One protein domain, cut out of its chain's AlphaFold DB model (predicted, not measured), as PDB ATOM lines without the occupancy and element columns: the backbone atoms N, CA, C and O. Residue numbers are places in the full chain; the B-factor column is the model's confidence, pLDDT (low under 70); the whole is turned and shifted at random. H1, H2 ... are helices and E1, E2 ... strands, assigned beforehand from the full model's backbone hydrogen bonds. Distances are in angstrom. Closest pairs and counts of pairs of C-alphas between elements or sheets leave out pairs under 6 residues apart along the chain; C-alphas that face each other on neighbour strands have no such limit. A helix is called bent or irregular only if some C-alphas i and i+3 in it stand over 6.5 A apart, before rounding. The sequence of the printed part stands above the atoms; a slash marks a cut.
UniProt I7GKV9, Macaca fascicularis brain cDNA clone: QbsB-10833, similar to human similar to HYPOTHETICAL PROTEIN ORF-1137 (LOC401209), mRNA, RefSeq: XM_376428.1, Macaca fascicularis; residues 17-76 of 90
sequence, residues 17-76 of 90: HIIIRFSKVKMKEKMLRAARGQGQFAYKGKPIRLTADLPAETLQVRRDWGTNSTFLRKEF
ATOM      1  N   HIS A  17     -25.280  11.180 -35.336       82.25
ATOM      2  CA  HIS A  17     -24.385  12.299 -35.635       82.25
ATOM      3  C   HIS A  17     -23.161  12.307 -34.700       82.25
ATOM      4  O   HIS A  17     -23.261  12.126 -33.485       82.25
ATOM      5  N   ILE A  18     -21.973  12.556 -35.259       83.69
ATOM      6  CA  ILE A  18     -20.736  12.703 -34.478       83.69
ATOM      7  C   ILE A  18     -20.518  14.185 -34.180       83.69
ATOM      8  O   ILE A  18     -20.345  14.980 -35.104       83.69
ATOM      9  N   ILE A  19     -20.474  14.552 -32.897       86.12
ATOM     10  CA  ILE A  19     -20.199  15.929 -32.481       86.12
ATOM     11  C   ILE A  19     -18.704  16.078 -32.194       86.12
ATOM     12  O   ILE A  19     -18.142  15.487 -31.268       86.12
ATOM     13  N   ILE A  20     -18.042  16.903 -33.001       85.88
ATOM     14  CA  ILE A  20     -16.626  17.233 -32.838       85.88
ATOM     15  C   ILE A  20     -16.523  18.622 -32.210       85.88
ATOM     16  O   ILE A  20     -16.903  19.625 -32.815       85.88
ATOM     17  N   ARG A  21     -15.989  18.682 -30.988       88.94
ATOM     18  CA  ARG A  21     -15.680  19.942 -30.303       88.94
ATOM     19  C   ARG A  21     -14.280  20.397 -30.712       88.94
ATOM     20  O   ARG A  21     -13.306  19.695 -30.457       88.94
ATOM     21  N   PHE A  22     -14.191  21.556 -31.356       87.44
ATOM     22  CA  PHE A  22     -12.920  22.190 -31.704       87.44
ATOM     23  C   PHE A  22     -12.491  23.145 -30.593       87.44
ATOM     24  O   PHE A  22     -13.315  23.901 -30.090       87.44
ATOM     25  N   SER A  23     -11.197  23.168 -30.270       92.50
ATOM     26  CA  SER A  23     -10.621  24.157 -29.348       92.50
ATOM     27  C   SER A  23     -10.559  25.561 -29.957       92.50
ATOM     28  O   SER A  23     -10.679  26.553 -29.248       92.50
ATOM     29  N   LYS A  24     -10.393  25.658 -31.285       94.56
ATOM     30  CA  LYS A  24     -10.294  26.927 -32.020       94.56
ATOM     31  C   LYS A  24     -11.443  27.074 -33.016       94.56
ATOM     32  O   LYS A  24     -11.525  26.318 -33.987       94.56
ATOM     33  N   VAL A  25     -12.265  28.112 -32.844       89.94
ATOM     34  CA  VAL A  25     -13.396  28.430 -33.744       89.94
ATOM     35  C   VAL A  25     -12.920  28.682 -35.178       89.94
ATOM     36  O   VAL A  25     -13.501  28.153 -36.123       89.94
ATOM     37  N   LYS A  26     -11.779  29.364 -35.344       94.19
ATOM     38  CA  LYS A  26     -11.148  29.612 -36.654       94.19
ATOM     39  C   LYS A  26     -10.920  28.329 -37.462       94.19
ATOM     40  O   LYS A  26     -11.049  28.337 -38.683       94.19
ATOM     41  N   MET A  27     -10.585  27.219 -36.798       93.12
ATOM     42  CA  MET A  27     -10.353  25.935 -37.467       93.12
ATOM     43  C   MET A  27     -11.669  25.276 -37.896       93.12
ATOM     44  O   MET A  27     -11.776  24.824 -39.036       93.12
ATOM     45  N   LYS A  28     -12.687  25.306 -37.023       90.81
ATOM     46  CA  LYS A  28     -14.054  24.852 -37.334       90.81
ATOM     47  C   LYS A  28     -14.606  25.579 -38.563       90.81
ATOM     48  O   LYS A  28     -15.127  24.942 -39.475       90.81
ATOM     49  N   GLU A  29     -14.462  26.901 -38.615       91.56
ATOM     50  CA  GLU A  29     -14.968  27.704 -39.730       91.56
ATOM     51  C   GLU A  29     -14.253  27.420 -41.048       91.56
ATOM     52  O   GLU A  29     -14.917  27.266 -42.072       91.56
ATOM     53  N   LYS A  30     -12.919  27.308 -41.042       93.38
ATOM     54  CA  LYS A  30     -12.153  26.954 -42.247       93.38
ATOM     55  C   LYS A  30     -12.574  25.596 -42.805       93.38
ATOM     56  O   LYS A  30     -12.812  25.483 -44.003       93.38
ATOM     57  N   MET A  31     -12.730  24.597 -41.936       90.38
ATOM     58  CA  MET A  31     -13.175  23.262 -42.339       90.38
ATOM     59  C   MET A  31     -14.591  23.289 -42.931       90.38
ATOM     60  O   MET A  31     -14.821  22.720 -43.992       90.38
ATOM     61  N   LEU A  32     -15.533  23.990 -42.293       90.75
ATOM     62  CA  LEU A  32     -16.902  24.120 -42.805       90.75
ATOM     63  C   LEU A  32     -16.975  24.905 -44.122       90.75
ATOM     64  O   LEU A  32     -17.822  24.610 -44.962       90.75
ATOM     65  N   ARG A  33     -16.100  25.896 -44.325       90.56
ATOM     66  CA  ARG A  33     -15.989  26.622 -45.600       90.56
ATOM     67  C   ARG A  33     -15.465  25.712 -46.710       90.56
ATOM     68  O   ARG A  33     -16.066  25.683 -47.780       90.56
ATOM     69  N   ALA A  34     -14.426  24.923 -46.433       89.56
ATOM     70  CA  ALA A  34     -13.926  23.914 -47.367       89.56
ATOM     71  C   ALA A  34     -15.008  22.871 -47.703       89.56
ATOM     72  O   ALA A  34     -15.214  22.549 -48.871       89.56
ATOM     73  N   ALA A  35     -15.782  22.437 -46.700       88.56
ATOM     74  CA  ALA A  35     -16.923  21.537 -46.876       88.56
ATOM     75  C   ALA A  35     -17.979  22.050 -47.854       88.56
ATOM     76  O   ALA A  35     -18.508  21.274 -48.648       88.56
ATOM     77  N   ARG A  36     -18.263  23.354 -47.832       85.75
ATOM     78  CA  ARG A  36     -19.220  23.972 -48.758       85.75
ATOM     79  C   ARG A  36     -18.677  24.092 -50.178       85.75
ATOM     80  O   ARG A  36     -19.445  23.916 -51.112       85.75
ATOM     81  N   GLY A  37     -17.389  24.400 -50.332       83.06
ATOM     82  CA  GLY A  37     -16.774  24.581 -51.649       83.06
ATOM     83  C   GLY A  37     -16.570  23.271 -52.411       83.06
ATOM     84  O   GLY A  37     -16.735  23.237 -53.623       83.06
ATOM     85  N   GLN A  38     -16.248  22.185 -51.704       82.44
ATOM     86  CA  GLN A  38     -15.877  20.911 -52.328       82.44
ATOM     87  C   GLN A  38     -17.083  20.005 -52.646       82.44
ATOM     88  O   GLN A  38     -16.932  19.004 -53.337       82.44
ATOM     89  N   GLY A  39     -18.285  20.337 -52.153       70.38
ATOM     90  CA  GLY A  39     -19.552  19.653 -52.456       70.38
ATOM     91  C   GLY A  39     -19.724  18.266 -51.819       70.38
ATOM     92  O   GLY A  39     -20.786  17.978 -51.264       70.38
ATOM     93  N   GLN A  40     -18.691  17.420 -51.837       76.38
ATOM     94  CA  GLN A  40     -18.739  16.055 -51.313       76.38
ATOM     95  C   GLN A  40     -17.462  15.713 -50.539       76.38
ATOM     96  O   GLN A  40     -16.364  15.658 -51.088       76.38
ATOM     97  N   PHE A  41     -17.607  15.472 -49.236       82.94
ATOM     98  CA  PHE A  41     -16.557  14.864 -48.420       82.94
ATOM     99  C   PHE A  41     -16.752  13.354 -48.460       82.94
ATOM    100  O   PHE A  41     -17.885  12.903 -48.359       82.94
ATOM    101  N   ALA A  42     -15.687  12.564 -48.591       87.56
ATOM    102  CA  ALA A  42     -15.778  11.107 -48.581       87.56
ATOM    103  C   ALA A  42     -14.852  10.506 -47.521       87.56
ATOM    104  O   ALA A  42     -13.708  10.927 -47.363       87.56
ATOM    105  N   TYR A  43     -15.336   9.496 -46.807       85.94
ATOM    106  CA  TYR A  43     -14.533   8.680 -45.900       85.94
ATOM    107  C   TYR A  43     -14.720   7.220 -46.272       85.94
ATOM    108  O   TYR A  43     -15.849   6.728 -46.319       85.94
ATOM    109  N   LYS A  44     -13.611   6.527 -46.552       91.25
ATOM    110  CA  LYS A  44     -13.624   5.134 -47.023       91.25
ATOM    111  C   LYS A  44     -14.585   4.925 -48.208       91.25
ATOM    112  O   LYS A  44     -15.373   3.986 -48.219       91.25
ATOM    113  N   GLY A  45     -14.572   5.862 -49.160       88.75
ATOM    114  CA  GLY A  45     -15.429   5.831 -50.351       88.75
ATOM    115  C   GLY A  45     -16.906   6.174 -50.113       88.75
ATOM    116  O   GLY A  45     -17.675   6.179 -51.065       88.75
ATOM    117  N   LYS A  46     -17.325   6.484 -48.877       88.25
ATOM    118  CA  LYS A  46     -18.710   6.868 -48.565       88.25
ATOM    119  C   LYS A  46     -18.836   8.380 -48.389       88.25
ATOM    120  O   LYS A  46     -18.027   8.948 -47.649       88.25
ATOM    121  N   PRO A  47     -19.838   9.035 -49.000       87.56
ATOM    122  CA  PRO A  47     -20.044  10.463 -48.822       87.56
ATOM    123  C   PRO A  47     -20.439  10.781 -47.372       87.56
ATOM    124  O   PRO A  47     -21.264  10.103 -46.760       87.56
ATOM    125  N   ILE A  48     -19.850  11.839 -46.827       88.62
ATOM    126  CA  ILE A  48     -20.071  12.386 -45.492       88.62
ATOM    127  C   ILE A  48     -20.445  13.859 -45.630       88.62
ATOM    128  O   ILE A  48     -19.917  14.589 -46.468       88.62
ATOM    129  N   ARG A  49     -21.356  14.309 -44.766       87.75
ATOM    130  CA  ARG A  49     -21.778  15.707 -44.674       87.75
ATOM    131  C   ARG A  49     -21.230  16.316 -43.391       87.75
ATOM    132  O   ARG A  49     -21.413  15.757 -42.312       87.75
ATOM    133  N   LEU A  50     -20.573  17.465 -43.516       89.19
ATOM    134  CA  LEU A  50     -20.105  18.259 -42.384       89.19
ATOM    135  C   LEU A  50     -21.024  19.470 -42.215       89.19
ATOM    136  O   LEU A  50     -21.122  20.310 -43.109       89.19
ATOM    137  N   THR A  51     -21.674  19.566 -41.058       88.06
ATOM    138  CA  THR A  51     -22.626  20.638 -40.740       88.06
ATOM    139  C   THR A  51     -22.240  21.295 -39.421       88.06
ATOM    140  O   THR A  51     -21.697  20.652 -38.525       88.06
ATOM    141  N   ALA A  52     -22.498  22.598 -39.300       89.38
ATOM    142  CA  ALA A  52     -22.344  23.291 -38.029       89.38
ATOM    143  C   ALA A  52     -23.439  22.846 -37.051       89.38
ATOM    144  O   ALA A  52     -24.617  22.919 -37.388       89.38
ATOM    145  N   ASP A  53     -23.041  22.446 -35.846       87.88
ATOM    146  CA  ASP A  53     -23.964  22.268 -34.727       87.88
ATOM    147  C   ASP A  53     -24.414  23.649 -34.228       87.88
ATOM    148  O   ASP A  53     -23.571  24.476 -33.852       87.88
ATOM    149  N   LEU A  54     -25.714  23.920 -34.336       88.81
ATOM    150  CA  LEU A  54     -26.364  25.187 -34.004       88.81
ATOM    151  C   LEU A  54     -27.581  24.897 -33.121       88.81
ATOM    152  O   LEU A  54     -28.246  23.881 -33.335       88.81
ATOM    153  N   PRO A  55     -27.907  25.784 -32.167       87.50
ATOM    154  CA  PRO A  55     -29.082  25.608 -31.327       87.50
ATOM    155  C   PRO A  55     -30.363  25.671 -32.167       87.50
ATOM    156  O   PRO A  55     -30.400  26.283 -33.240       87.50
ATOM    157  N   ALA A  56     -31.419  25.034 -31.661       88.50
ATOM    158  CA  ALA A  56     -32.678  24.865 -32.382       88.50
ATOM    159  C   ALA A  56     -33.297  26.205 -32.817       88.50
ATOM    160  O   ALA A  56     -33.735  26.332 -33.957       88.50
ATOM    161  N   GLU A  57     -33.232  27.219 -31.956       90.19
ATOM    162  CA  GLU A  57     -33.718  28.573 -32.236       90.19
ATOM    163  C   GLU A  57     -32.993  29.213 -33.432       90.19
ATOM    164  O   GLU A  57     -33.616  29.675 -34.386       90.19
ATOM    165  N   THR A  58     -31.657  29.138 -33.469       90.31
ATOM    166  CA  THR A  58     -30.872  29.638 -34.611       90.31
ATOM    167  C   THR A  58     -31.127  28.832 -35.886       90.31
ATOM    168  O   THR A  58     -31.067  29.379 -36.991       90.31
ATOM    169  N   LEU A  59     -31.391  27.527 -35.769       89.56
ATOM    170  CA  LEU A  59     -31.753  26.698 -36.920       89.56
ATOM    171  C   LEU A  59     -33.109  27.098 -37.502       89.56
ATOM    172  O   LEU A  59     -33.250  27.077 -38.724       89.56
ATOM    173  N   GLN A  60     -34.071  27.472 -36.660       89.06
ATOM    174  CA  GLN A  60     -35.391  27.913 -37.099       89.06
ATOM    175  C   GLN A  60     -35.305  29.228 -37.877       89.06
ATOM    176  O   GLN A  60     -35.657  29.249 -39.053       89.06
ATOM    177  N   VAL A  61     -34.653  30.248 -37.307       90.69
ATOM    178  CA  VAL A  61     -34.419  31.538 -37.986       90.69
ATOM    179  C   VAL A  61     -33.717  31.354 -39.340       90.69
ATOM    180  O   VAL A  61     -34.033  32.030 -40.317       90.69
ATOM    181  N   ARG A  62     -32.779  30.400 -39.450       87.25
ATOM    182  CA  ARG A  62     -32.108  30.082 -40.725       87.25
ATOM    183  C   ARG A  62     -33.018  29.425 -41.759       87.25
ATOM    184  O   ARG A  62     -32.810  29.653 -42.949       87.25
ATOM    185  N   ARG A  63     -33.960  28.579 -41.338       88.12
ATOM    186  CA  ARG A  63     -34.943  27.965 -42.247       88.12
ATOM    187  C   ARG A  63     -35.900  29.023 -42.776       88.12
ATOM    188  O   ARG A  63     -36.103  29.078 -43.985       88.12
ATOM    189  N   ASP A  64     -36.367  29.902 -41.898       87.50
ATOM    190  CA  ASP A  64     -37.253  31.013 -42.254       87.50
ATOM    191  C   ASP A  64     -36.548  31.987 -43.209       87.50
ATOM    192  O   ASP A  64     -37.096  32.378 -44.241       87.50
ATOM    193  N   TRP A  65     -35.268  32.284 -42.948       86.00
ATOM    194  CA  TRP A  65     -34.427  33.024 -43.887       86.00
ATOM    195  C   TRP A  65     -34.262  32.306 -45.231       86.00
ATOM    196  O   TRP A  65     -34.245  32.957 -46.270       86.00
ATOM    197  N   GLY A  66     -34.165  30.975 -45.247       83.56
ATOM    198  CA  GLY A  66     -34.119  30.183 -46.480       83.56
ATOM    199  C   GLY A  66     -35.332  30.441 -47.377       83.56
ATOM    200  O   GLY A  66     -35.169  30.726 -48.567       83.56
ATOM    201  N   THR A  67     -36.532  30.439 -46.799       79.00
ATOM    202  CA  THR A  67     -37.785  30.745 -47.506       79.00
ATOM    203  C   THR A  67     -37.785  32.173 -48.056       79.00
ATOM    204  O   THR A  67     -37.990  32.369 -49.256       79.00
ATOM    205  N   ASN A  68     -37.439  33.158 -47.224       77.56
ATOM    206  CA  ASN A  68     -37.370  34.566 -47.635       77.56
ATOM    207  C   ASN A  68     -36.286  34.816 -48.695       77.56
ATOM    208  O   ASN A  68     -36.491  35.570 -49.639       77.56
ATOM    209  N   SER A  69     -35.139  34.144 -48.591       74.69
ATOM    210  CA  SER A  69     -34.050  34.260 -49.567       74.69
ATOM    211  C   SER A  69     -34.424  33.667 -50.923       74.69
ATOM    212  O   SER A  69     -34.034  34.202 -51.958       74.69
ATOM    213  N   THR A  70     -35.216  32.592 -50.933       76.75
ATOM    214  CA  THR A  70     -35.723  31.990 -52.171       76.75
ATOM    215  C   THR A  70     -36.731  32.924 -52.834       76.75
ATOM    216  O   THR A  70     -36.665  33.113 -54.047       76.75
ATOM    217  N   PHE A  71     -37.601  33.562 -52.040       78.06
ATOM    218  CA  PHE A  71     -38.512  34.608 -52.508       78.06
ATOM    219  C   PHE A  71     -37.747  35.788 -53.120       78.06
ATOM    220  O   PHE A  71     -37.946  36.089 -54.291       78.06
ATOM    221  N   LEU A  72     -36.786  36.374 -52.397       77.31
ATOM    222  CA  LEU A  72     -35.963  37.480 -52.903       77.31
ATOM    223  C   LEU A  72     -35.177  37.102 -54.167       77.31
ATOM    224  O   LEU A  72     -35.054  37.913 -55.077       77.31
ATOM    225  N   ARG A  73     -34.671  35.867 -54.259       76.06
ATOM    226  CA  ARG A  73     -33.957  35.365 -55.444       76.06
ATOM    227  C   ARG A  73     -34.872  35.174 -56.655       76.06
ATOM    228  O   ARG A  73     -34.396  35.261 -57.785       76.06
ATOM    229  N   LYS A  74     -36.145  34.848 -56.423       78.69
ATOM    230  CA  LYS A  74     -37.160  34.668 -57.466       78.69
ATOM    231  C   LYS A  74     -37.715  36.012 -57.943       78.69
ATOM    232  O   LYS A  74     -37.904  36.176 -59.142       78.69
ATOM    233  N   GLU A  75     -37.928  36.944 -57.017       78.38
ATOM    234  CA  GLU A  75     -38.480  38.277 -57.278       78.38
ATOM    235  C   GLU A  75     -37.439  39.228 -57.889       78.38
ATOM    236  O   GLU A  75     -37.733  39.983 -58.811       78.38
ATOM    237  N   PHE A  76     -36.187  39.144 -57.433       71.06
ATOM    238  CA  PHE A  76     -35.071  39.937 -57.947       71.06
ATOM    239  C   PHE A  76     -33.982  39.019 -58.520       71.06
ATOM    240  O   PHE A  76     -32.935  38.815 -57.892       71.06
TER     241      PHE A  76
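What this domain is: This is residues 17 to 76 of the 90 residues of the protein "Macaca fascicularis brain cDNA clone: QbsB-10833, similar to human similar to HYPOTHETICAL PROTEIN ORF-1137 (LOC401209), mRNA, RefSeq: XM_376428.1" of Macaca fascicularis (UniProt I7GKV9). The model is a small body with one long helical arm: H2 sticks out as the arm and makes much of the length. The body holds most of H1, a very small hairpin of E1 and E2 just past the far end of H1, the first residues 17 to 21, and residues 49 to 53, which lead back from the hairpin past H1 toward the arm. The printed part has 60 residues, with two named helices and two named strands in the order H1, E1, E2, H2; the sheet is E1 - E2, antiparallel, and the class is mostly helix. The whole is loose, with a radius of gyration of the C-alphas of 14.7 A, and elongated, spanning 41 by 26 by 21 A.

How they stand to each other: H1, residues 25 to 38, is the first named element. A tight link of 2 residues joins it to E1, residues 41 to 43. The closest C-alphas of H1 and E1 are those of Ala 35 and Phe 41, 6.9 A apart. A tight link of 2 residues joins E1 to E2, residues 46 to 48, and the two form a hairpin, antiparallel, with 130 degrees between their directions. C-alphas 42 and 47 face each other at 4.3 A. N 48 and O 41 are within hydrogen-bond range at 2.7 A, and so are N 43 and O 46 at 2.9 A. H1 and E2 are apart. A short link of 7 residues leads from E2 to H2, residues 56 to 75. H2 is apart from H1 and from E1. In H1 and H2 every O i to N i+4 pair is within hydrogen-bond range.

Where its parts are: H1 is 20.2 A long and begins with C-alpha 25 at (-13.396, 28.430, -33.744). E1 runs from Phe 41 to Tyr 43 and E2 from Lys 46 to Ile 48, with C-alpha 48 at (-20.071, 12.386, -45.492). H2 is the longest helix by residues, with 20, and measures 28.9 A; it ends with C-alpha 75 at (-38.480, 38.277, -57.278). Neither helix is bent.

The domain as a whole: The C-alphas of Lys 44 and Glu 75 are the two farthest apart, 42.7 A. Residues 54 to 76 stand free, of which 56 to 75 belong to H2, and so do residues 22 to 27, of which 25 to 27 belong to H1. Without these stretches the body has 31 residues and spans 24 by 21 by 10 A. The printed part has no cut, and no link is long. The mean pLDDT of the printed part is 86.0, and no printed residue is under 70.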